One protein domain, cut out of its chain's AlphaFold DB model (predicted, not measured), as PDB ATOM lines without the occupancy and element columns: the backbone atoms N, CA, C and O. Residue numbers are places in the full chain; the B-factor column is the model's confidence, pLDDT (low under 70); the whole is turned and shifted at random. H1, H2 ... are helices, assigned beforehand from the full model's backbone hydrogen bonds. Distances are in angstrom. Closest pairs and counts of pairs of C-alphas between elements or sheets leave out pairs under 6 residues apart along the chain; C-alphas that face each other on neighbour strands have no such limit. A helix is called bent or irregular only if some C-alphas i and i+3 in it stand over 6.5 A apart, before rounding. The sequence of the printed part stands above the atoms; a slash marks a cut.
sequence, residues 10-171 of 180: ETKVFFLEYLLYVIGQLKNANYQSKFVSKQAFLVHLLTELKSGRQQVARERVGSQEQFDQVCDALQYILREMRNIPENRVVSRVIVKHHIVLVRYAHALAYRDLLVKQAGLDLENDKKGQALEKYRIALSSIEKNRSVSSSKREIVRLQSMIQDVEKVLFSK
ATOM      1  N   GLU A  10     117.309 165.325 159.946       90.44
ATOM      2  CA  GLU A  10     118.009 165.204 158.667       90.44
ATOM      3  C   GLU A  10     119.458 164.726 158.838       90.44
ATOM      4  O   GLU A  10     119.876 163.775 158.190       90.44
ATOM      5  N   THR A  11     120.204 165.309 159.781       91.38
ATOM      6  CA  THR A  11     121.589 164.900 160.061       91.38
ATOM      7  C   THR A  11     121.667 163.481 160.619       91.38
ATOM      8  O   THR A  11     122.558 162.718 160.255       91.38
ATOM      9  N   LYS A  12     120.715 163.087 161.470       91.88
ATOM     10  CA  LYS A  12     120.625 161.708 161.970       91.88
ATOM     11  C   LYS A  12     120.317 160.709 160.853       91.88
ATOM     12  O   LYS A  12     120.946 159.657 160.801       91.88
ATOM     13  N   VAL A  13     119.374 161.040 159.967       92.62
ATOM     14  CA  VAL A  13     119.035 160.221 158.792       92.62
ATOM     15  C   VAL A  13     120.274 160.024 157.926       92.62
ATOM     16  O   VAL A  13     120.619 158.880 157.646       92.62
ATOM     17  N   PHE A  14     120.983 161.108 157.604       92.69
ATOM     18  CA  PHE A  14     122.221 161.059 156.826       92.69
ATOM     19  C   PHE A  14     123.249 160.091 157.425       92.69
ATOM     20  O   PHE A  14     123.783 159.239 156.717       92.69
ATOM     21  N   PHE A  15     123.490 160.157 158.738       92.19
ATOM     22  CA  PHE A  15     124.420 159.236 159.391       92.19
ATOM     23  C   PHE A  15     123.974 157.779 159.319       92.19
ATOM     24  O   PHE A  15     124.793 156.907 159.044       92.19
ATOM     25  N   LEU A  16     122.695 157.497 159.562       93.75
ATOM     26  CA  LEU A  16     122.184 156.128 159.508       93.75
ATOM     27  C   LEU A  16     122.265 155.553 158.094       93.75
ATOM     28  O   LEU A  16     122.687 154.411 157.927       93.75
ATOM     29  N   GLU A  17     121.922 156.342 157.078       92.94
ATOM     30  CA  GLU A  17     122.033 155.945 155.673       92.94
ATOM     31  C   GLU A  17     123.491 155.697 155.275       92.94
ATOM     32  O   GLU A  17     123.794 154.674 154.658       92.94
ATOM     33  N   TYR A  18     124.409 156.566 155.703       92.94
ATOM     34  CA  TYR A  18     125.838 156.374 155.483       92.94
ATOM     35  C   TYR A  18     126.367 155.097 156.157       92.94
ATOM     36  O   TYR A  18     127.040 154.291 155.515       92.94
ATOM     37  N   LEU A  19     126.026 154.857 157.427       93.69
ATOM     38  CA  LEU A  19     126.451 153.653 158.150       93.69
ATOM     39  C   LEU A  19     125.897 152.376 157.505       93.69
ATOM     40  O   LEU A  19     126.616 151.384 157.389       93.69
ATOM     41  N   LEU A  20     124.641 152.394 157.053       94.81
ATOM     42  CA  LEU A  20     124.032 151.272 156.336       94.81
ATOM     43  C   LEU A  20     124.718 151.016 154.989       94.81
ATOM     44  O   LEU A  20     124.955 149.855 154.645       94.81
ATOM     45  N   TYR A  21     125.089 152.072 154.262       93.38
ATOM     46  CA  TYR A  21     125.881 151.951 153.041       93.38
ATOM     47  C   TYR A  21     127.240 151.291 153.315       93.38
ATOM     48  O   TYR A  21     127.596 150.328 152.632       93.38
ATOM     49  N   VAL A  22     127.961 151.740 154.348       92.75
ATOM     50  CA  VAL A  22     129.250 151.155 154.757       92.75
ATOM     51  C   VAL A  22     129.094 149.679 155.125       92.75
ATOM     52  O   VAL A  22     129.878 148.853 154.662       92.75
ATOM     53  N   ILE A  23     128.062 149.311 155.890       95.00
ATOM     54  CA  ILE A  23     127.777 147.901 156.202       95.00
ATOM     55  C   ILE A  23     127.555 147.083 154.926       95.00
ATOM     56  O   ILE A  23     128.065 145.968 154.832       95.00
ATOM     57  N   GLY A  24     126.833 147.625 153.941       93.00
ATOM     58  CA  GLY A  24     126.647 146.976 152.643       93.00
ATOM     59  C   GLY A  24     127.975 146.694 151.932       93.00
ATOM     60  O   GLY A  24     128.190 145.580 151.462       93.00
ATOM     61  N   GLN A  25     128.897 147.664 151.922       92.62
ATOM     62  CA  GLN A  25     130.234 147.480 151.339       92.62
ATOM     63  C   GLN A  25     131.051 146.419 152.087       92.62
ATOM     64  O   GLN A  25     131.651 145.549 151.459       92.62
ATOM     65  N   LEU A  26     131.034 146.444 153.423       94.25
ATOM     66  CA  LEU A  26     131.740 145.460 154.248       94.25
ATOM     67  C   LEU A  26     131.214 144.038 154.019       94.25
ATOM     68  O   LEU A  26     132.005 143.110 153.870       94.25
ATOM     69  N   LYS A  27     129.889 143.867 153.927       94.31
ATOM     70  CA  LYS A  27     129.274 142.571 153.612       94.31
ATOM     71  C   LYS A  27     129.687 142.056 152.237       94.31
ATOM     72  O   LYS A  27     130.036 140.886 152.126       94.31
ATOM     73  N   ASN A  28     129.697 142.918 151.220       93.88
ATOM     74  CA  ASN A  28     130.137 142.550 149.870       93.88
ATOM     75  C   ASN A  28     131.615 142.125 149.832       93.88
ATOM     76  O   ASN A  28     131.994 141.288 149.021       93.88
ATOM     77  N   ALA A  29     132.436 142.669 150.732       95.12
ATOM     78  CA  ALA A  29     133.830 142.277 150.924       95.12
ATOM     79  C   ALA A  29     134.009 141.048 151.843       95.12
ATOM     80  O   ALA A  29     135.124 140.769 152.273       95.12
ATOM     81  N   ASN A  30     132.929 140.327 152.181       94.38
ATOM     82  CA  ASN A  30     132.911 139.195 153.118       94.38
ATOM     83  C   ASN A  30     133.441 139.520 154.528       94.38
ATOM     84  O   ASN A  30     133.826 138.625 155.281       94.38
ATOM     85  N   TYR A  31     133.431 140.795 154.922       96.12
ATOM     86  CA  TYR A  31     133.868 141.219 156.244       96.12
ATOM     87  C   TYR A  31     132.752 141.040 157.279       96.12
ATOM     88  O   TYR A  31     131.635 141.538 157.114       96.12
ATOM     89  N   GLN A  32     133.071 140.372 158.389       93.19
ATOM     90  CA  GLN A  32     132.158 140.140 159.508       93.19
ATOM     91  C   GLN A  32     132.666 140.845 160.763       93.19
ATOM     92  O   GLN A  32     133.834 140.750 161.126       93.19
ATOM     93  N   SER A  33     131.781 141.567 161.448       94.44
ATOM     94  CA  SER A  33     132.102 142.222 162.719       94.44
ATOM     95  C   SER A  33     130.843 142.502 163.535       94.44
ATOM     96  O   SER A  33     129.732 142.531 163.000       94.44
ATOM     97  N   LYS A  34     131.023 142.822 164.826       93.56
ATOM     98  CA  LYS A  34     129.938 143.304 165.703       93.56
ATOM     99  C   LYS A  34     129.239 144.560 165.169       93.56
ATOM    100  O   LYS A  34     128.125 144.862 165.582       93.56
ATOM    101  N   PHE A  35     129.895 145.334 164.306       91.38
ATOM    102  CA  PHE A  35     129.277 146.487 163.659       91.38
ATOM    103  C   PHE A  35     128.347 146.049 162.521       91.38
ATOM    104  O   PHE A  35     127.196 146.475 162.473       91.38
ATOM    105  N   VAL A  36     128.800 145.127 161.666       94.00
ATOM    106  CA  VAL A  36     127.998 144.559 160.567       94.00
ATOM    107  C   VAL A  36     126.733 143.871 161.095       94.00
ATOM    108  O   VAL A  36     125.662 144.005 160.499       94.00
ATOM    109  N   SER A  37     126.808 143.211 162.256       94.19
ATOM    110  CA  SER A  37     125.645 142.578 162.893       94.19
ATOM    111  C   SER A  37     124.589 143.570 163.405       94.19
ATOM    112  O   SER A  37     123.461 143.167 163.673       94.19
ATOM    113  N   LYS A  38     124.899 144.874 163.509       94.81
ATOM    114  CA  LYS A  38     123.934 145.918 163.909       94.81
ATOM    115  C   LYS A  38     123.046 146.414 162.763       94.81
ATOM    116  O   LYS A  38     122.227 147.301 162.989       94.81
ATOM    117  N   GLN A  39     123.161 145.863 161.552       94.75
ATOM    118  CA  GLN A  39     122.400 146.341 160.392       94.75
ATOM    119  C   GLN A  39     120.888 146.405 160.645       94.75
ATOM    120  O   GLN A  39     120.276 147.441 160.397       94.75
ATOM    121  N   ALA A  40     120.292 145.328 161.164       94.69
ATOM    122  CA  ALA A  40     118.850 145.270 161.417       94.69
ATOM    123  C   ALA A  40     118.402 146.350 162.416       94.69
ATOM    124  O   ALA A  40     117.406 147.033 162.192       94.69
ATOM    125  N   PHE A  41     119.198 146.571 163.467       94.75
ATOM    126  CA  PHE A  41     118.971 147.641 164.436       94.75
ATOM    127  C   PHE A  41     119.029 149.031 163.783       94.75
ATOM    128  O   PHE A  41     118.151 149.858 164.015       94.75
ATOM    129  N   LEU A  42     120.023 149.290 162.928       95.19
ATOM    130  CA  LEU A  42     120.152 150.575 162.235       95.19
ATOM    131  C   LEU A  42     119.001 150.825 161.244       95.19
ATOM    132  O   LEU A  42     118.520 151.952 161.150       95.19
ATOM    133  N   VAL A  43     118.522 149.788 160.547       95.56
ATOM    134  CA  VAL A  43     117.335 149.871 159.670       95.56
ATOM    135  C   VAL A  43     116.075 150.190 160.473       95.56
ATOM    136  O   VAL A  43     115.283 151.045 160.066       95.56
ATOM    137  N   HIS A  44     115.897 149.535 161.622       93.75
ATOM    138  CA  HIS A  44     114.784 149.814 162.524       93.75
ATOM    139  C   HIS A  44     114.816 151.274 162.990       93.75
ATOM    140  O   HIS A  44     113.844 152.007 162.806       93.75
ATOM    141  N   LEU A  45     115.970 151.730 163.481       92.06
ATOM    142  CA  LEU A  45     116.167 153.100 163.952       92.06
ATOM    143  C   LEU A  45     115.900 154.140 162.852       92.06
ATOM    144  O   LEU A  45     115.261 155.163 163.098       92.06
ATOM    145  N   LEU A  46     116.345 153.873 161.620       93.19
ATOM    146  CA  LEU A  46     116.079 154.738 160.469       93.19
ATOM    147  C   LEU A  46     114.578 154.815 160.151       93.19
ATOM    148  O   LEU A  46     114.062 155.897 159.865       93.19
ATOM    149  N   THR A  47     113.875 153.686 160.225       93.06
ATOM    150  CA  THR A  47     112.426 153.603 159.994       93.06
ATOM    151  C   THR A  47     111.645 154.379 161.055       93.06
ATOM    152  O   THR A  47     110.757 155.168 160.720       93.06
ATOM    153  N   GLU A  48     111.994 154.229 162.333       90.50
ATOM    154  CA  GLU A  48     111.388 154.995 163.430       90.50
ATOM    155  C   GLU A  48     111.607 156.500 163.266       90.50
ATOM    156  O   GLU A  48     110.674 157.302 163.379       90.50
ATOM    157  N   LEU A  49     112.838 156.890 162.927       89.06
ATOM    158  CA  LEU A  49     113.196 158.283 162.723       89.06
ATOM    159  C   LEU A  49     112.424 158.888 161.541       89.06
ATOM    160  O   LEU A  49     111.878 159.992 161.650       89.06
ATOM    161  N   LYS A  50     112.327 158.167 160.413       88.69
ATOM    162  CA  LYS A  50     111.583 158.608 159.221       88.69
ATOM    163  C   LYS A  50     110.083 158.705 159.488       88.69
ATOM    164  O   LYS A  50     109.511 159.745 159.161       88.69
ATOM    165  N   SER A  51     109.498 157.714 160.161       87.44
ATOM    166  CA  SER A  51     108.071 157.676 160.525       87.44
ATOM    167  C   SER A  51     107.664 158.686 161.604       87.44
ATOM    168  O   SER A  51     106.475 158.887 161.823       87.44
ATOM    169  N   GLY A  52     108.625 159.347 162.262       79.38
ATOM    170  CA  GLY A  52     108.340 160.368 163.274       79.38
ATOM    171  C   GLY A  52     107.809 159.801 164.590       79.38
ATOM    172  O   GLY A  52     107.283 160.553 165.401       79.38
ATOM    173  N   ARG A  53     107.958 158.488 164.808       71.50
ATOM    174  CA  ARG A  53     107.490 157.783 166.012       71.50
ATOM    175  C   ARG A  53     108.403 157.971 167.227       71.50
ATOM    176  O   ARG A  53     108.046 157.554 168.321       71.50
ATOM    177  N   GLN A  54     109.565 158.602 167.055       68.31
ATOM    178  CA  GLN A  54     110.458 158.915 168.168       68.31
ATOM    179  C   GLN A  54     109.966 160.125 168.959       68.31
ATOM    180  O   GLN A  54     109.699 161.189 168.398       68.31
ATOM    181  N   GLN A  55     109.908 159.964 170.280       63.78
ATOM    182  CA  GLN A  55     109.666 161.057 171.210       63.78
ATOM    183  C   GLN A  55     110.859 162.016 171.143       63.78
ATOM    184  O   GLN A  55     111.986 161.648 171.467       63.78
ATOM    185  N   VAL A  56     110.617 163.231 170.646       71.50
ATOM    186  CA  VAL A  56     111.694 164.182 170.364       71.50
ATOM    187  C   VAL A  56     112.057 164.929 171.643       71.50
ATOM    188  O   VAL A  56     111.298 165.800 172.077       71.50
ATOM    189  N   ALA A  57     113.212 164.632 172.233       74.69
ATOM    190  CA  ALA A  57     113.716 165.384 173.380       74.69
ATOM    191  C   ALA A  57     114.136 166.782 172.903       74.69
ATOM    192  O   ALA A  57     115.080 166.926 172.131       74.69
ATOM    193  N   ARG A  58     113.409 167.828 173.313       83.12
ATOM    194  CA  ARG A  58     113.672 169.229 172.913       83.12
ATOM    195  C   ARG A  58     114.204 170.089 174.052       83.12
ATOM    196  O   ARG A  58     114.089 171.317 174.011       83.12
ATOM    197  N   GLU A  59     114.768 169.438 175.058       88.56
ATOM    198  CA  GLU A  59     115.350 170.092 176.219       88.56
ATOM    199  C   GLU A  59     116.461 171.046 175.791       88.56
ATOM    200  O   GLU A  59     117.213 170.781 174.842       88.56
ATOM    201  N   ARG A  60     116.507 172.190 176.471       93.38
ATOM    202  CA  ARG A  60     117.526 173.214 176.271       93.38
ATOM    203  C   ARG A  60     118.643 172.994 177.278       93.38
ATOM    204  O   ARG A  60     118.366 172.643 178.420       93.38
ATOM    205  N   VAL A  61     119.870 173.277 176.864       93.50
ATOM    206  CA  VAL A  61     121.018 173.406 177.758       93.50
ATOM    207  C   VAL A  61     120.686 174.429 178.843       93.50
ATOM    208  O   VAL A  61     120.344 175.575 178.544       93.50
ATOM    209  N   GLY A  62     120.757 173.989 180.096       91.69
ATOM    210  CA  GLY A  62     120.485 174.800 181.281       91.69
ATOM    211  C   GLY A  62     121.703 175.032 182.174       91.69
ATOM    212  O   GLY A  62     121.630 175.876 183.064       91.69
ATOM    213  N   SER A  63     122.809 174.318 181.949       94.56
ATOM    214  CA  SER A  63     124.049 174.436 182.723       94.56
ATOM    215  C   SER A  63     125.288 174.414 181.825       94.56
ATOM    216  O   SER A  63     125.226 173.968 180.676       94.56
ATOM    217  N   GLN A  64     126.419 174.883 182.361       95.50
ATOM    218  CA  GLN A  64     127.712 174.818 181.674       95.50
ATOM    219  C   GLN A  64     128.114 173.366 181.383       95.50
ATOM    220  O   GLN A  64     128.500 173.054 180.268       95.50
ATOM    221  N   GLU A  65     127.912 172.456 182.337       95.00
ATOM    222  CA  GLU A  65     128.216 171.033 182.153       95.00
ATOM    223  C   GLU A  65     127.432 170.417 180.982       95.00
ATOM    224  O   GLU A  65     127.995 169.718 180.142       95.00
ATOM    225  N   GLN A  66     126.132 170.717 180.875       94.00
ATOM    226  CA  GLN A  66     125.323 170.261 179.742       94.00
ATOM    227  C   GLN A  66     125.800 170.868 178.420       94.00
ATOM    228  O   GLN A  66     125.759 170.195 177.390       94.00
ATOM    229  N   PHE A  67     126.227 172.134 178.432       95.75
ATOM    230  CA  PHE A  67     126.794 172.783 177.257       95.75
ATOM    231  C   PHE A  67     128.064 172.068 176.797       95.75
ATOM    232  O   PHE A  67     128.145 171.692 175.630       95.75
ATOM    233  N   ASP A  68     128.999 171.822 177.713       95.44
ATOM    234  CA  ASP A  68     130.282 171.186 177.420       95.44
ATOM    235  C   ASP A  68     130.071 169.775 176.850       95.44
ATOM    236  O   ASP A  68     130.584 169.457 175.779       95.44
ATOM    237  N   GLN A  69     129.186 168.974 177.458       94.00
ATOM    238  CA  GLN A  69     128.821 167.644 176.947       94.00
ATOM    239  C   GLN A  69     128.235 167.689 175.525       94.00
ATOM    240  O   GLN A  69     128.541 166.837 174.684       94.00
ATOM    241  N   VAL A  70     127.363 168.663 175.241       94.44
ATOM    242  CA  VAL A  70     126.801 168.851 173.897       94.44
ATOM    243  C   VAL A  70     127.902 169.273 172.923       94.44
ATOM    244  O   VAL A  70     127.979 168.729 171.821       94.44
ATOM    245  N   CYS A  71     128.772 170.199 173.316       94.19
ATOM    246  CA  CYS A  71     129.876 170.682 172.497       94.19
ATOM    247  C   CYS A  71     130.866 169.577 172.146       94.19
ATOM    248  O   CYS A  71     131.178 169.427 170.964       94.19
ATOM    249  N   ASP A  72     131.288 168.766 173.110       94.62
ATOM    250  CA  ASP A  72     132.211 167.651 172.890       94.62
ATOM    251  C   ASP A  72     131.651 166.664 171.868       94.62
ATOM    252  O   ASP A  72     132.321 166.265 170.909       94.62
ATOM    253  N   ALA A  73     130.373 166.320 172.008       93.25
ATOM    254  CA  ALA A  73     129.739 165.391 171.097       93.25
ATOM    255  C   ALA A  73     129.537 165.987 169.689       93.25
ATOM    256  O   ALA A  73     129.735 165.291 168.688       93.25
ATOM    257  N   LEU A  74     129.209 167.278 169.573       94.25
ATOM    258  CA  LEU A  74     129.129 167.965 168.278       94.25
ATOM    259  C   LEU A  74     130.509 168.127 167.623       94.25
ATOM    260  O   LEU A  74     130.621 168.012 166.402       94.25
ATOM    261  N   GLN A  75     131.567 168.358 168.401       94.12
ATOM    262  CA  GLN A  75     132.943 168.411 167.902       94.12
ATOM    263  C   GLN A  75     133.397 167.050 167.378       94.12
ATOM    264  O   GLN A  75     133.970 166.982 166.287       94.12
ATOM    265  N   TYR A  76     133.080 165.972 168.099       92.94
ATOM    266  CA  TYR A  76     133.301 164.609 167.627       92.94
ATOM    267  C   TYR A  76     132.593 164.380 166.285       92.94
ATOM    268  O   TYR A  76     133.229 164.005 165.303       92.94
ATOM    269  N   ILE A  77     131.303 164.714 166.200       92.12
ATOM    270  CA  ILE A  77     130.512 164.620 164.966       92.12
ATOM    271  C   ILE A  77     131.160 165.409 163.818       92.12
ATOM    272  O   ILE A  77     131.286 164.888 162.710       92.12
ATOM    273  N   LEU A  78     131.601 166.649 164.060       93.00
ATOM    274  CA  LEU A  78     132.273 167.468 163.045       93.00
ATOM    275  C   LEU A  78     133.574 166.839 162.553       93.00
ATOM    276  O   LEU A  78     133.876 166.938 161.363       93.00
ATOM    277  N   ARG A  79     134.352 166.237 163.455       93.00
ATOM    278  CA  ARG A  79     135.594 165.550 163.102       93.00
ATOM    279  C   ARG A  79     135.303 164.354 162.206       93.00
ATOM    280  O   ARG A  79     135.891 164.261 161.135       93.00
ATOM    281  N   GLU A  80     134.352 163.508 162.596       90.81
ATOM    282  CA  GLU A  80     133.993 162.328 161.809       90.81
ATOM    283  C   GLU A  80     133.419 162.717 160.440       90.81
ATOM    284  O   GLU A  80     133.840 162.162 159.430       90.81
ATOM    285  N   MET A  81     132.556 163.740 160.357       91.06
ATOM    286  CA  MET A  81     132.014 164.223 159.074       91.06
ATOM    287  C   MET A  81     133.096 164.664 158.086       91.06
ATOM    288  O   MET A  81     132.951 164.444 156.886       91.06
ATOM    289  N   ARG A  82     134.173 165.299 158.564       89.56
ATOM    290  CA  ARG A  82     135.280 165.747 157.699       89.56
ATOM    291  C   ARG A  82     136.071 164.586 157.101       89.56
ATOM    292  O   ARG A  82     136.699 164.779 156.066       89.56
ATOM    293  N   ASN A  83     136.014 163.420 157.737       88.56
ATOM    294  CA  ASN A  83     136.722 162.215 157.323       88.56
ATOM    295  C   ASN A  83     135.844 161.269 156.489       88.56
ATOM    296  O   ASN A  83     136.322 160.211 156.087       88.56
ATOM    297  N   ILE A  84     134.578 161.618 156.218       88.69
ATOM    298  CA  ILE A  84     133.706 160.793 155.377       88.69
ATOM    299  C   ILE A  84     134.201 160.861 153.922       88.69
ATOM    300  O   ILE A  84     134.172 161.943 153.327       88.69
ATOM    301  N   PRO A  85     134.620 159.729 153.320       85.56
ATOM    302  CA  PRO A  85     135.026 159.699 151.925       85.56
ATOM    303  C   PRO A  85     133.816 159.873 151.007       85.56
ATOM    304  O   PRO A  85     132.737 159.316 151.249       85.56
ATOM    305  N   GLU A  86     134.021 160.610 149.916       85.81
ATOM    306  CA  GLU A  86     133.034 160.720 148.845       85.81
ATOM    307  C   GLU A  86     132.761 159.344 148.231       85.81
ATOM    308  O   GLU A  86     133.664 158.531 148.029       85.81
ATOM    309  N   ASN A  87     131.491 159.061 147.969       83.00
ATOM    310  CA  ASN A  87     131.045 157.804 147.382       83.00
ATOM    311  C   ASN A  87     129.689 158.003 146.685       83.00
ATOM    312  O   ASN A  87     129.161 159.111 146.626       83.00
ATOM    313  N   ARG A  88     129.094 156.926 146.158       73.50
ATOM    314  CA  ARG A  88     127.814 157.000 145.424       73.50
ATOM    315  C   ARG A  88     126.639 157.526 146.264       73.50
ATOM    316  O   ARG A  88     125.662 157.987 145.688       73.50
ATOM    317  N   VAL A  89     126.724 157.444 147.591       77.50
ATOM    318  CA  VAL A  89     125.685 157.885 148.538       77.50
ATOM    319  C   VAL A  89     126.033 159.234 149.175       77.50
ATOM    320  O   VAL A  89     125.140 159.985 149.558       77.50
ATOM    321  N   VAL A  90     127.320 159.579 149.264       86.44
ATOM    322  CA  VAL A  90     127.797 160.797 149.928       86.44
ATOM    323  C   VAL A  90     128.590 161.675 148.970       86.44
ATOM    324  O   VAL A  90     129.690 161.321 148.552       86.44
ATOM    325  N   SER A  91     128.063 162.871 148.700       89.69
ATOM    326  CA  SER A  91     128.777 163.930 147.983       89.69
ATOM    327  C   SER A  91     129.356 164.970 148.942       89.69
ATOM    328  O   SER A  91     128.827 165.212 150.033       89.69
ATOM    329  N   ARG A  92     130.402 165.681 148.502       89.00
ATOM    330  CA  ARG A  92     131.009 166.782 149.270       89.00
ATOM    331  C   ARG A  92     130.016 167.873 149.658       89.00
ATOM    332  O   ARG A  92     130.162 168.503 150.703       89.00
ATOM    333  N   VAL A  93     129.033 168.133 148.795       91.12
ATOM    334  CA  VAL A  93     128.006 169.159 149.013       91.12
ATOM    335  C   VAL A  93     127.102 168.763 150.179       91.12
ATOM    336  O   VAL A  93     126.869 169.584 151.064       91.12
ATOM    337  N   ILE A  94     126.674 167.498 150.228       91.88
ATOM    338  CA  ILE A  94     125.853 166.959 151.321       91.88
ATOM    339  C   ILE A  94     126.627 167.005 152.644       91.88
ATOM    340  O   ILE A  94     126.115 167.498 153.648       91.88
ATOM    341  N   VAL A  95     127.900 166.595 152.649       93.19
ATOM    342  CA  VAL A  95     128.745 166.674 153.856       93.19
ATOM    343  C   VAL A  95     128.884 168.119 154.341       93.19
ATOM    344  O   VAL A  95     128.693 168.401 155.525       93.19
ATOM    345  N   LYS A  96     129.170 169.067 153.437       93.31
ATOM    346  CA  LYS A  96     129.255 170.497 153.778       93.31
ATOM    347  C   LYS A  96     127.944 171.023 154.361       93.31
ATOM    348  O   LYS A  96     127.990 171.789 155.323       93.31
ATOM    349  N   HIS A  97     126.802 170.610 153.813       94.38
ATOM    350  CA  HIS A  97     125.490 170.974 154.336       94.38
ATOM    351  C   HIS A  97     125.326 170.524 155.797       94.38
ATOM    352  O   HIS A  97     125.035 171.346 156.668       94.38
ATOM    353  N   HIS A  98     125.619 169.259 156.104       94.50
ATOM    354  CA  HIS A  98     125.525 168.753 157.474       94.50
ATOM    355  C   HIS A  98     126.541 169.387 158.432       94.50
ATOM    356  O   HIS A  98     126.199 169.674 159.577       94.50
ATOM    357  N   ILE A  99     127.751 169.719 157.969       94.88
ATOM    358  CA  ILE A  99     128.719 170.493 158.763       94.88
ATOM    359  C   ILE A  99     128.137 171.854 159.171       94.88
ATOM    360  O   ILE A  99     128.322 172.285 160.312       94.88
ATOM    361  N   VAL A 100     127.429 172.538 158.267       95.00
ATOM    362  CA  VAL A 100     126.757 173.811 158.577       95.00
ATOM    363  C   VAL A 100     125.659 173.607 159.624       95.00
ATOM    364  O   VAL A 100     125.588 174.382 160.577       95.00
ATOM    365  N   LEU A 101     124.857 172.544 159.514       95.31
ATOM    366  CA  LEU A 101     123.827 172.224 160.508       95.31
ATOM    367  C   LEU A 101     124.415 171.948 161.899       95.31
ATOM    368  O   LEU A 101     123.881 172.430 162.897       95.31
ATOM    369  N   VAL A 102     125.532 171.224 161.977       95.06
ATOM    370  CA  VAL A 102     126.200 170.922 163.253       95.06
ATOM    371  C   VAL A 102     126.845 172.173 163.861       95.06
ATOM    372  O   VAL A 102     126.742 172.400 165.065       95.06
ATOM    373  N   ARG A 103     127.443 173.048 163.042       95.12
ATOM    374  CA  ARG A 103     127.938 174.361 163.504       95.12
ATOM    375  C   ARG A 103     126.815 175.230 164.058       95.12
ATOM    376  O   ARG A 103     126.979 175.854 165.104       95.12
ATOM    377  N   TYR A 104     125.664 175.231 163.393       96.31
ATOM    378  CA  TYR A 104     124.485 175.915 163.898       96.31
ATOM    379  C   TYR A 104     123.994 175.317 165.222       96.31
ATOM    380  O   TYR A 104     123.667 176.070 166.135       96.31
ATOM    381  N   ALA A 105     123.995 173.990 165.375       95.88
ATOM    382  CA  ALA A 105     123.623 173.346 166.634       95.88
ATOM    383  C   ALA A 105     124.522 173.764 167.807       95.88
ATOM    384  O   ALA A 105     124.016 174.026 168.897       95.88
ATOM    385  N   HIS A 106     125.828 173.907 167.571       95.81
ATOM    386  CA  HIS A 106     126.759 174.435 168.569       95.81
ATOM    387  C   HIS A 106     126.400 175.877 168.962       95.81
ATOM    388  O   HIS A 106     126.326 176.212 170.144       95.81
ATOM    389  N   ALA A 107     126.127 176.743 167.979       96.81
ATOM    390  CA  ALA A 107     125.692 178.116 168.243       96.81
ATOM    391  C   ALA A 107     124.355 178.165 169.007       96.81
ATOM    392  O   ALA A 107     124.183 179.002 169.895       96.81
ATOM    393  N   LEU A 108     123.433 177.245 168.706       96.94
ATOM    394  CA  LEU A 108     122.140 177.119 169.375       96.94
ATOM    395  C   LEU A 108     122.280 176.691 170.842       96.94
ATOM    396  O   LEU A 108     121.616 177.267 171.702       96.94
ATOM    397  N   ALA A 109     123.152 175.723 171.133       97.00
ATOM    398  CA  ALA A 109     123.457 175.304 172.501       97.00
ATOM    399  C   ALA A 109     124.043 176.464 173.319       97.00
ATOM    400  O   ALA A 109     123.592 176.725 174.433       97.00
ATOM    401  N   TYR A 110     124.970 177.224 172.725       97.62
ATOM    402  CA  TYR A 110     125.584 178.374 173.390       97.62
ATOM    403  C   TYR A 110     124.566 179.486 173.659       97.62
ATOM    404  O   TYR A 110     124.510 180.045 174.752       97.62
ATOM    405  N   ARG A 111     123.689 179.756 172.685       97.31
ATOM    406  CA  ARG A 111     122.559 180.677 172.845       97.31
ATOM    407  C   ARG A 111     121.661 180.282 174.013       97.31
ATOM    408  O   ARG A 111     121.212 181.157 174.745       97.31
ATOM    409  N   ASP A 112     121.350 178.998 174.171       97.31
ATOM    410  CA  ASP A 112     120.454 178.546 175.239       97.31
ATOM    411  C   ASP A 112     121.076 178.724 176.624       97.31
ATOM    412  O   ASP A 112     120.407 179.257 177.513       97.31
ATOM    413  N   LEU A 113     122.361 178.388 176.764       97.94
ATOM    414  CA  LEU A 113     123.132 178.648 177.977       97.94
ATOM    415  C   LEU A 113     123.140 180.143 178.327       97.94
ATOM    416  O   LEU A 113     122.776 180.519 179.441       97.94
ATOM    417  N   LEU A 114     123.505 181.001 177.367       98.19
ATOM    418  CA  LEU A 114     123.583 182.448 177.581       98.19
ATOM    419  C   LEU A 114     122.234 183.048 177.963       98.19
ATOM    420  O   LEU A 114     122.172 183.909 178.831       98.19
ATOM    421  N   VAL A 115     121.143 182.578 177.356       97.75
ATOM    422  CA  VAL A 115     119.793 183.051 177.684       97.75
ATOM    423  C   VAL A 115     119.368 182.597 179.076       97.75
ATOM    424  O   VAL A 115     118.742 183.371 179.796       97.75
ATOM    425  N   LYS A 116     119.734 181.379 179.493       97.62
ATOM    426  CA  LYS A 116     119.491 180.926 180.866       97.62
ATOM    427  C   LYS A 116     120.269 181.774 181.876       97.62
ATOM    428  O   LYS A 116     119.685 182.221 182.858       97.62
ATOM    429  N   GLN A 117     121.549 182.033 181.615       97.88
ATOM    430  CA  GLN A 117     122.390 182.881 182.464       97.88
ATOM    431  C   GLN A 117     121.903 184.337 182.499       97.88
ATOM    432  O   GLN A 117     121.860 184.934 183.566       97.88
ATOM    433  N   ALA A 118     121.477 184.893 181.364       97.44
ATOM    434  CA  ALA A 118     120.893 186.230 181.298       97.44
ATOM    435  C   ALA A 118     119.591 186.328 182.109       97.44
ATOM    436  O   ALA A 118     119.354 187.338 182.760       97.44
ATOM    437  N   GLY A 119     118.770 185.271 182.124       96.50
ATOM    438  CA  GLY A 119     117.602 185.187 183.005       96.50
ATOM    439  C   GLY A 119     117.981 185.291 184.485       96.50
ATOM    440  O   GLY A 119     117.406 186.105 185.201       96.50
ATOM    441  N   LEU A 120     119.010 184.552 184.914       97.06
ATOM    442  CA  LEU A 120     119.537 184.645 186.282       97.06
ATOM    443  C   LEU A 120     120.104 186.041 186.583       97.06
ATOM    444  O   LEU A 120     119.933 186.555 187.685       97.06
ATOM    445  N   ASP A 121     120.766 186.686 185.623       97.06
ATOM    446  CA  ASP A 121     121.243 188.060 185.798       97.06
ATOM    447  C   ASP A 121     120.084 189.044 185.987       97.06
ATOM    448  O   ASP A 121     120.183 189.936 186.825       97.06
ATOM    449  N   LEU A 122     118.982 188.883 185.244       95.62
ATOM    450  CA  LEU A 122     117.785 189.717 185.396       95.62
ATOM    451  C   LEU A 122     117.129 189.530 186.767       95.62
ATOM    452  O   LEU A 122     116.751 190.522 187.385       95.62
ATOM    453  N   GLU A 123     117.041 188.290 187.256       96.00
ATOM    454  CA  GLU A 123     116.548 187.972 188.607       96.00
ATOM    455  C   GLU A 123     117.407 188.628 189.702       96.00
ATOM    456  O   GLU A 123     116.889 189.038 190.735       96.00
ATOM    457  N   ASN A 124     118.709 188.796 189.449       96.31
ATOM    458  CA  ASN A 124     119.663 189.440 190.356       96.31
ATOM    459  C   ASN A 124     119.863 190.947 190.084       96.31
ATOM    460  O   ASN A 124     120.866 191.519 190.508       96.31
ATOM    461  N   ASP A 125     118.956 191.582 189.338       93.19
ATOM    462  CA  ASP A 125     118.990 193.001 188.949       93.19
ATOM    463  C   ASP A 125     120.214 193.445 188.110       93.19
ATOM    464  O   ASP A 125     120.452 194.630 187.867       93.19
ATOM    465  N   LYS A 126     120.979 192.497 187.558       96.00
ATOM    466  CA  LYS A 126     122.169 192.731 186.721       96.00
ATOM    467  C   LYS A 126     121.802 192.918 185.246       96.00
ATOM    468  O   LYS A 126     122.354 192.272 184.355       96.00
ATOM    469  N   LYS A 127     120.888 193.850 184.957       95.00
ATOM    470  CA  LYS A 127     120.327 194.078 183.606       95.00
ATOM    471  C   LYS A 127     121.382 194.329 182.516       95.00
ATOM    472  O   LYS A 127     121.228 193.852 181.397       95.00
ATOM    473  N   GLY A 128     122.473 195.030 182.839       95.88
ATOM    474  CA  GLY A 128     123.578 195.260 181.898       95.88
ATOM    475  C   GLY A 128     124.320 193.976 181.501       95.88
ATOM    476  O   GLY A 128     124.649 193.795 180.332       95.88
ATOM    477  N   GLN A 129     124.520 193.049 182.447       96.88
ATOM    478  CA  GLN A 129     125.148 191.750 182.167       96.88
ATOM    479  C   GLN A 129     124.225 190.854 181.336       96.88
ATOM    480  O   GLN A 129     124.688 190.208 180.395       96.88
ATOM    481  N   ALA A 130     122.920 190.875 181.627       97.69
ATOM    482  CA  ALA A 130     121.920 190.164 180.836       97.69
ATOM    483  C   ALA A 130     121.895 190.645 179.374       97.69
ATOM    484  O   ALA A 130     121.903 189.828 178.451       97.69
ATOM    485  N   LEU A 131     121.918 191.969 179.162       97.75
ATOM    486  CA  LEU A 131     121.947 192.575 177.831       97.75
ATOM    487  C   LEU A 131     123.168 192.119 177.024       97.75
ATOM    488  O   LEU A 131     123.030 191.722 175.866       97.75
ATOM    489  N   GLU A 132     124.349 192.133 177.642       98.00
ATOM    490  CA  GLU A 132     125.582 191.699 176.985       98.00
ATOM    491  C   GLU A 132     125.517 190.218 176.589       98.00
ATOM    492  O   GLU A 132     125.811 189.864 175.446       98.00
ATOM    493  N   LYS A 133     125.015 189.347 177.474       98.38
ATOM    494  CA  LYS A 133     124.816 187.925 177.155       98.38
ATOM    495  C   LYS A 133     123.860 187.719 175.977       98.38
ATOM    496  O   LYS A 133     124.144 186.889 175.110       98.38
ATOM    497  N   TYR A 134     122.763 188.477 175.887       98.50
ATOM    498  CA  TYR A 134     121.866 188.400 174.727       98.50
ATOM    499  C   TYR A 134     122.531 188.871 173.427       98.50
ATOM    500  O   TYR A 134     122.335 188.237 172.388       98.50
ATOM    501  N   ARG A 135     123.352 189.928 173.467       98.31
ATOM    502  CA  ARG A 135     124.105 190.417 172.298       98.31
ATOM    503  C   ARG A 135     125.157 189.413 171.825       98.31
ATOM    504  O   ARG A 135     125.242 189.140 170.626       98.31
ATOM    505  N   ILE A 136     125.886 188.788 172.752       98.38
ATOM    506  CA  ILE A 136     126.827 187.700 172.444       98.38
ATOM    507  C   ILE A 136     126.083 186.519 171.804       98.38
ATOM    508  O   ILE A 136     126.514 185.995 170.770       98.38
ATOM    509  N   ALA A 137     124.937 186.121 172.370       97.81
ATOM    510  CA  ALA A 137     124.110 185.054 171.813       97.81
ATOM    511  C   ALA A 137     123.631 185.390 170.391       97.81
ATOM    512  O   ALA A 137     123.687 184.532 169.508       97.81
ATOM    513  N   LEU A 138     123.211 186.638 170.148       98.19
ATOM    514  CA  LEU A 138     122.767 187.104 168.835       98.19
ATOM    515  C   LEU A 138     123.896 187.004 167.808       98.19
ATOM    516  O   LEU A 138     123.727 186.330 166.793       98.19
ATOM    517  N   SER A 139     125.065 187.567 168.117       97.88
ATOM    518  CA  SER A 139     126.239 187.514 167.237       97.88
ATOM    519  C   SER A 139     126.628 186.073 166.870       97.88
ATOM    520  O   SER A 139     126.959 185.776 165.719       97.88
ATOM    521  N   SER A 140     126.544 185.142 167.827       97.12
ATOM    522  CA  SER A 140     126.819 183.718 167.593       97.12
ATOM    523  C   SER A 140     125.842 183.081 166.591       97.12
ATOM    524  O   SER A 140     126.258 182.381 165.661       97.12
ATOM    525  N   ILE A 141     124.540 183.349 166.736       97.62
ATOM    526  CA  ILE A 141     123.509 182.813 165.836       97.62
ATOM    527  C   ILE A 141     123.600 183.451 164.443       97.62
ATOM    528  O   ILE A 141     123.424 182.758 163.439       97.62
ATOM    529  N   GLU A 142     123.926 184.740 164.348       96.50
ATOM    530  CA  GLU A 142     124.004 185.465 163.075       96.50
ATOM    531  C   GLU A 142     125.073 184.927 162.119       96.50
ATOM    532  O   GLU A 142     124.871 184.927 160.901       96.50
ATOM    533  N   LYS A 143     126.161 184.361 162.651       95.25
ATOM    534  CA  LYS A 143     127.179 183.649 161.857       95.25
ATOM    535  C   LYS A 143     126.614 182.435 161.104       95.25
ATOM    536  O   LYS A 143     127.258 181.928 160.191       95.25
ATOM    537  N   ASN A 144     125.410 181.979 161.456       94.88
ATOM    538  CA  ASN A 144     124.729 180.818 160.882       94.88
ATOM    539  C   ASN A 144     123.400 181.197 160.184       94.88
ATOM    540  O   ASN A 144     122.478 180.382 160.089       94.88
ATOM    541  N   ARG A 145     123.289 182.431 159.665       92.19
ATOM    542  CA  ARG A 145     122.098 182.959 158.955       92.19
ATOM    543  C   ARG A 145     121.649 182.137 157.739       92.19
ATOM    544  O   ARG A 145     120.490 182.234 157.340       92.19
ATOM    545  N   SER A 146     122.535 181.327 157.157       91.94
ATOM    546  CA  SER A 146     122.200 180.415 156.055       91.94
ATOM    547  C   SER A 146     121.269 179.272 156.475       91.94
ATOM    548  O   SER A 146     120.574 178.712 155.630       91.94
ATOM    549  N   VAL A 147     121.208 178.936 157.768       93.88
ATOM    550  CA  VAL A 147     120.291 177.920 158.295       93.88
ATOM    551  C   VAL A 147     118.925 178.549 158.552       93.88
ATOM    552  O   VAL A 147     118.806 179.488 159.329       93.88
ATOM    553  N   SER A 148     117.861 178.026 157.943       91.06
ATOM    554  CA  SER A 148     116.516 178.624 158.018       91.06
ATOM    555  C   SER A 148     115.991 178.816 159.448       91.06
ATOM    556  O   SER A 148     115.358 179.830 159.748       91.06
ATOM    557  N   SER A 149     116.285 177.874 160.347       89.25
ATOM    558  CA  SER A 149     115.855 177.922 161.748       89.25
ATOM    559  C   SER A 149     116.553 179.016 162.565       89.25
ATOM    560  O   SER A 149     115.981 179.458 163.563       89.25
ATOM    561  N   SER A 150     117.710 179.524 162.121       94.38
ATOM    562  CA  SER A 150     118.441 180.588 162.822       94.38
ATOM    563  C   SER A 150     117.695 181.922 162.785       94.38
ATOM    564  O   SER A 150     117.709 182.659 163.768       94.38
ATOM    565  N   LYS A 151     116.936 182.195 161.713       95.06
ATOM    566  CA  LYS A 151     116.130 183.419 161.558       95.06
ATOM    567  C   LYS A 151     115.157 183.630 162.718       95.06
ATOM    568  O   LYS A 151     115.028 184.739 163.228       95.06
ATOM    569  N   ARG A 152     114.491 182.559 163.167       94.69
ATOM    570  CA  ARG A 152     113.545 182.625 164.293       94.69
ATOM    571  C   ARG A 152     114.258 182.951 165.604       94.69
ATOM    572  O   ARG A 152     113.726 183.701 166.416       94.69
ATOM    573  N   GLU A 153     115.438 182.379 165.821       95.62
ATOM    574  CA  GLU A 153     116.219 182.623 167.034       95.62
ATOM    575  C   GLU A 153     116.814 184.039 167.056       95.62
ATOM    576  O   GLU A 153     116.818 184.665 168.113       95.62
ATOM    577  N   ILE A 154     117.207 184.578 165.896       97.62
ATOM    578  CA  ILE A 154     117.634 185.980 165.730       97.62
ATOM    579  C   ILE A 154     116.528 186.937 166.175       97.62
ATOM    580  O   ILE A 154     116.758 187.757 167.058       97.62
ATOM    581  N   VAL A 155     115.313 186.790 165.632       97.56
ATOM    582  CA  VAL A 155     114.176 187.666 165.973       97.56
ATOM    583  C   VAL A 155     113.859 187.612 167.470       97.56
ATOM    584  O   VAL A 155     113.624 188.641 168.099       97.56
ATOM    585  N   ARG A 156     113.903 186.418 168.077       96.81
ATOM    586  CA  ARG A 156     113.688 186.260 169.525       96.81
ATOM    587  C   ARG A 156     114.734 187.000 170.351       96.81
ATOM    588  O   ARG A 156     114.372 187.659 171.318       96.81
ATOM    589  N   LEU A 157     116.009 186.880 169.988       98.00
ATOM    590  CA  LEU A 157     117.092 187.566 170.692       98.00
ATOM    591  C   LEU A 157     116.999 189.083 170.522       98.00
ATOM    592  O   LEU A 157     117.184 189.800 171.496       98.00
ATOM    593  N   GLN A 158     116.645 189.569 169.332       98.00
ATOM    594  CA  GLN A 158     116.403 190.995 169.094       98.00
ATOM    595  C   GLN A 158     115.275 191.537 169.980       98.00
ATOM    596  O   GLN A 158     115.450 192.584 170.593       98.00
ATOM    597  N   SER A 159     114.165 190.802 170.117       97.75
ATOM    598  CA  SER A 159     113.081 191.174 171.039       97.75
ATOM    599  C   SER A 159     113.564 191.228 172.491       97.75
ATOM    600  O   SER A 159     113.352 192.227 173.166       97.75
ATOM    601  N   MET A 160     114.278 190.194 172.958       97.31
ATOM    602  CA  MET A 160     114.819 190.147 174.326       97.31
ATOM    603  C   MET A 160     115.776 191.311 174.615       97.31
ATOM    604  O   MET A 160     115.743 191.884 175.701       97.31
ATOM    605  N   ILE A 161     116.619 191.670 173.643       97.88
ATOM    606  CA  ILE A 161     117.523 192.823 173.724       97.88
ATOM    607  C   ILE A 161     116.715 194.112 173.870       97.88
ATOM    608  O   ILE A 161     116.936 194.847 174.828       97.88
ATOM    609  N   GLN A 162     115.742 194.349 172.985       97.00
ATOM    610  CA  GLN A 162     114.902 195.549 173.023       97.00
ATOM    611  C   GLN A 162     114.147 195.690 174.348       97.00
ATOM    612  O   GLN A 162     114.043 196.793 174.880       97.00
ATOM    613  N   ASP A 163     113.636 194.590 174.899       95.50
ATOM    614  CA  ASP A 163     112.915 194.603 176.172       95.50
ATOM    615  C   ASP A 163     113.832 195.016 177.334       95.50
ATOM    616  O   ASP A 163     113.464 195.867 178.146       95.50
ATOM    617  N   VAL A 164     115.060 194.486 177.389       94.62
ATOM    618  CA  VAL A 164     116.042 194.877 178.415       94.62
ATOM    619  C   VAL A 164     116.527 196.313 178.214       94.62
ATOM    620  O   VAL A 164     116.657 197.054 179.190       94.62
ATOM    621  N   GLU A 165     116.764 196.734 176.971       95.19
ATOM    622  CA  GLU A 165     117.174 198.101 176.636       95.19
ATOM    623  C   GLU A 165     116.115 199.119 177.049       95.19
ATOM    624  O   GLU A 165     116.451 200.104 177.706       95.19
ATOM    625  N   LYS A 166     114.832 198.856 176.771       94.00
ATOM    626  CA  LYS A 166     113.732 199.698 177.258       94.00
ATOM    627  C   LYS A 166     113.830 199.866 178.766       94.00
ATOM    628  O   LYS A 166     113.860 200.993 179.240       94.00
ATOM    629  N   VAL A 167     113.956 198.788 179.534       90.12
ATOM    630  CA  VAL A 167     114.012 198.887 181.002       90.12
ATOM    631  C   VAL A 167     115.256 199.638 181.496       90.12
ATOM    632  O   VAL A 167     115.163 200.416 182.447       90.12
ATOM    633  N   LEU A 168     116.412 199.432 180.863       89.25
ATOM    634  CA  LEU A 168     117.664 200.109 181.219       89.25
ATOM    635  C   LEU A 168     117.640 201.609 180.910       89.25
ATOM    636  O   LEU A 168     118.152 202.404 181.699       89.25
ATOM    637  N   PHE A 169     117.055 201.997 179.777       87.69
ATOM    638  CA  PHE A 169     117.137 203.362 179.259       87.69
ATOM    639  C   PHE A 169     115.882 204.207 179.512       87.69
ATOM    640  O   PHE A 169     115.994 205.426 179.520       87.69
ATOM    641  N   SER A 170     114.743 203.611 179.892       76.88
ATOM    642  CA  SER A 170     113.521 204.349 180.291       76.88
ATOM    643  C   SER A 170     113.718 205.285 181.494       76.88
ATOM    644  O   SER A 170     112.873 206.135 181.761       76.88
ATOM    645  N   LYS A 171     114.803 205.121 182.266       56.09
ATOM    646  CA  LYS A 171     115.152 206.017 183.381       56.09
ATOM    647  C   LYS A 171     116.027 207.208 182.972       56.09
ATOM    648  O   LYS A 171     116.111 208.142 183.759       56.09
TER     649      LYS A 171
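This is residues 10 to 171 of the 180 residues of an uncharacterized protein of Marinomonas primoryensis (UniProt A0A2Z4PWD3). Four helices, H3 to H6, run back and forth side by side, each against the one before it, and a separate helical hairpin of H1 and H2 extends the body at one end into a long rod. The long helix H4 lies nearest the middle, with H3 along it at one side and the pair H5 and H6 toward its far end. The printed part has 162 residues with six named helices, H1 to H6 in chain order, and no named strand; the class is all helix. The whole is loose, with a radius of gyration of the C-alphas of 20.4 A, and spans 75 by 28 by 27 A.

H1 runs from residue 10, C-alpha at (118.009, 165.204, 158.667), to residue 28 and is 27.2 A long. H2 is residues 36 to 51, 23.9 A; it is irregular, with C-alphas 37 and 40 7.5 A apart. H3 is residues 64 to 82, 26.7 A. H4, the longest, is residues 92 to 123, 47.0 A, beginning at C-alpha 92 at (131.009, 166.782, 149.270). H5 is residues 127 to 142, 22.6 A. H6 is residues 150 to 169, 28.1 A, ending at C-alpha 169 at (117.137, 203.362, 179.259).

H1 and H2 form a hairpin and touch, the closest C-alphas being those of Ile 23 and Val 36, 5.5 A apart, at a shallow tilt of 29 degrees, opposite ways. H1 is close to but not clearly touching H4: the closest C-alphas, Thr 11 and His 98, are 6.1 A apart. H2 is apart from H3. H3 and H4 form a hairpin and touch at Cys 71 and His 106, closest C-alphas 6.3 A apart, with a shallow tilt of 9 degrees. H4, H5 and H6 form an up-and-down bundle, neighbouring helices running opposite ways. H4 and H5 touch, closest C-alphas Ala 118 and Ala 130 at 4.1 A, with a shallow tilt of 7 degrees. H5 and H6 touch, closest C-alphas Leu 138 and Leu 157 at 6.0 A, with a shallow tilt of 21 degrees. H3 is apart from H5 and from H6. In H1, H3, H4, H5 and H6 every O i to N i+4 pair is within hydrogen-bond range; in H2 10 of 12 are.

The C-alphas farthest apart are those of Asn 30 and Lys 171, 75.5 A. The printed part has no cut. The link from H2 to H3, residues 52 to 63, is long, and that from H4 to H5 is tight. The mean pLDDT of the printed part is 92.7; residues 54 to 55 and 171 are under 70.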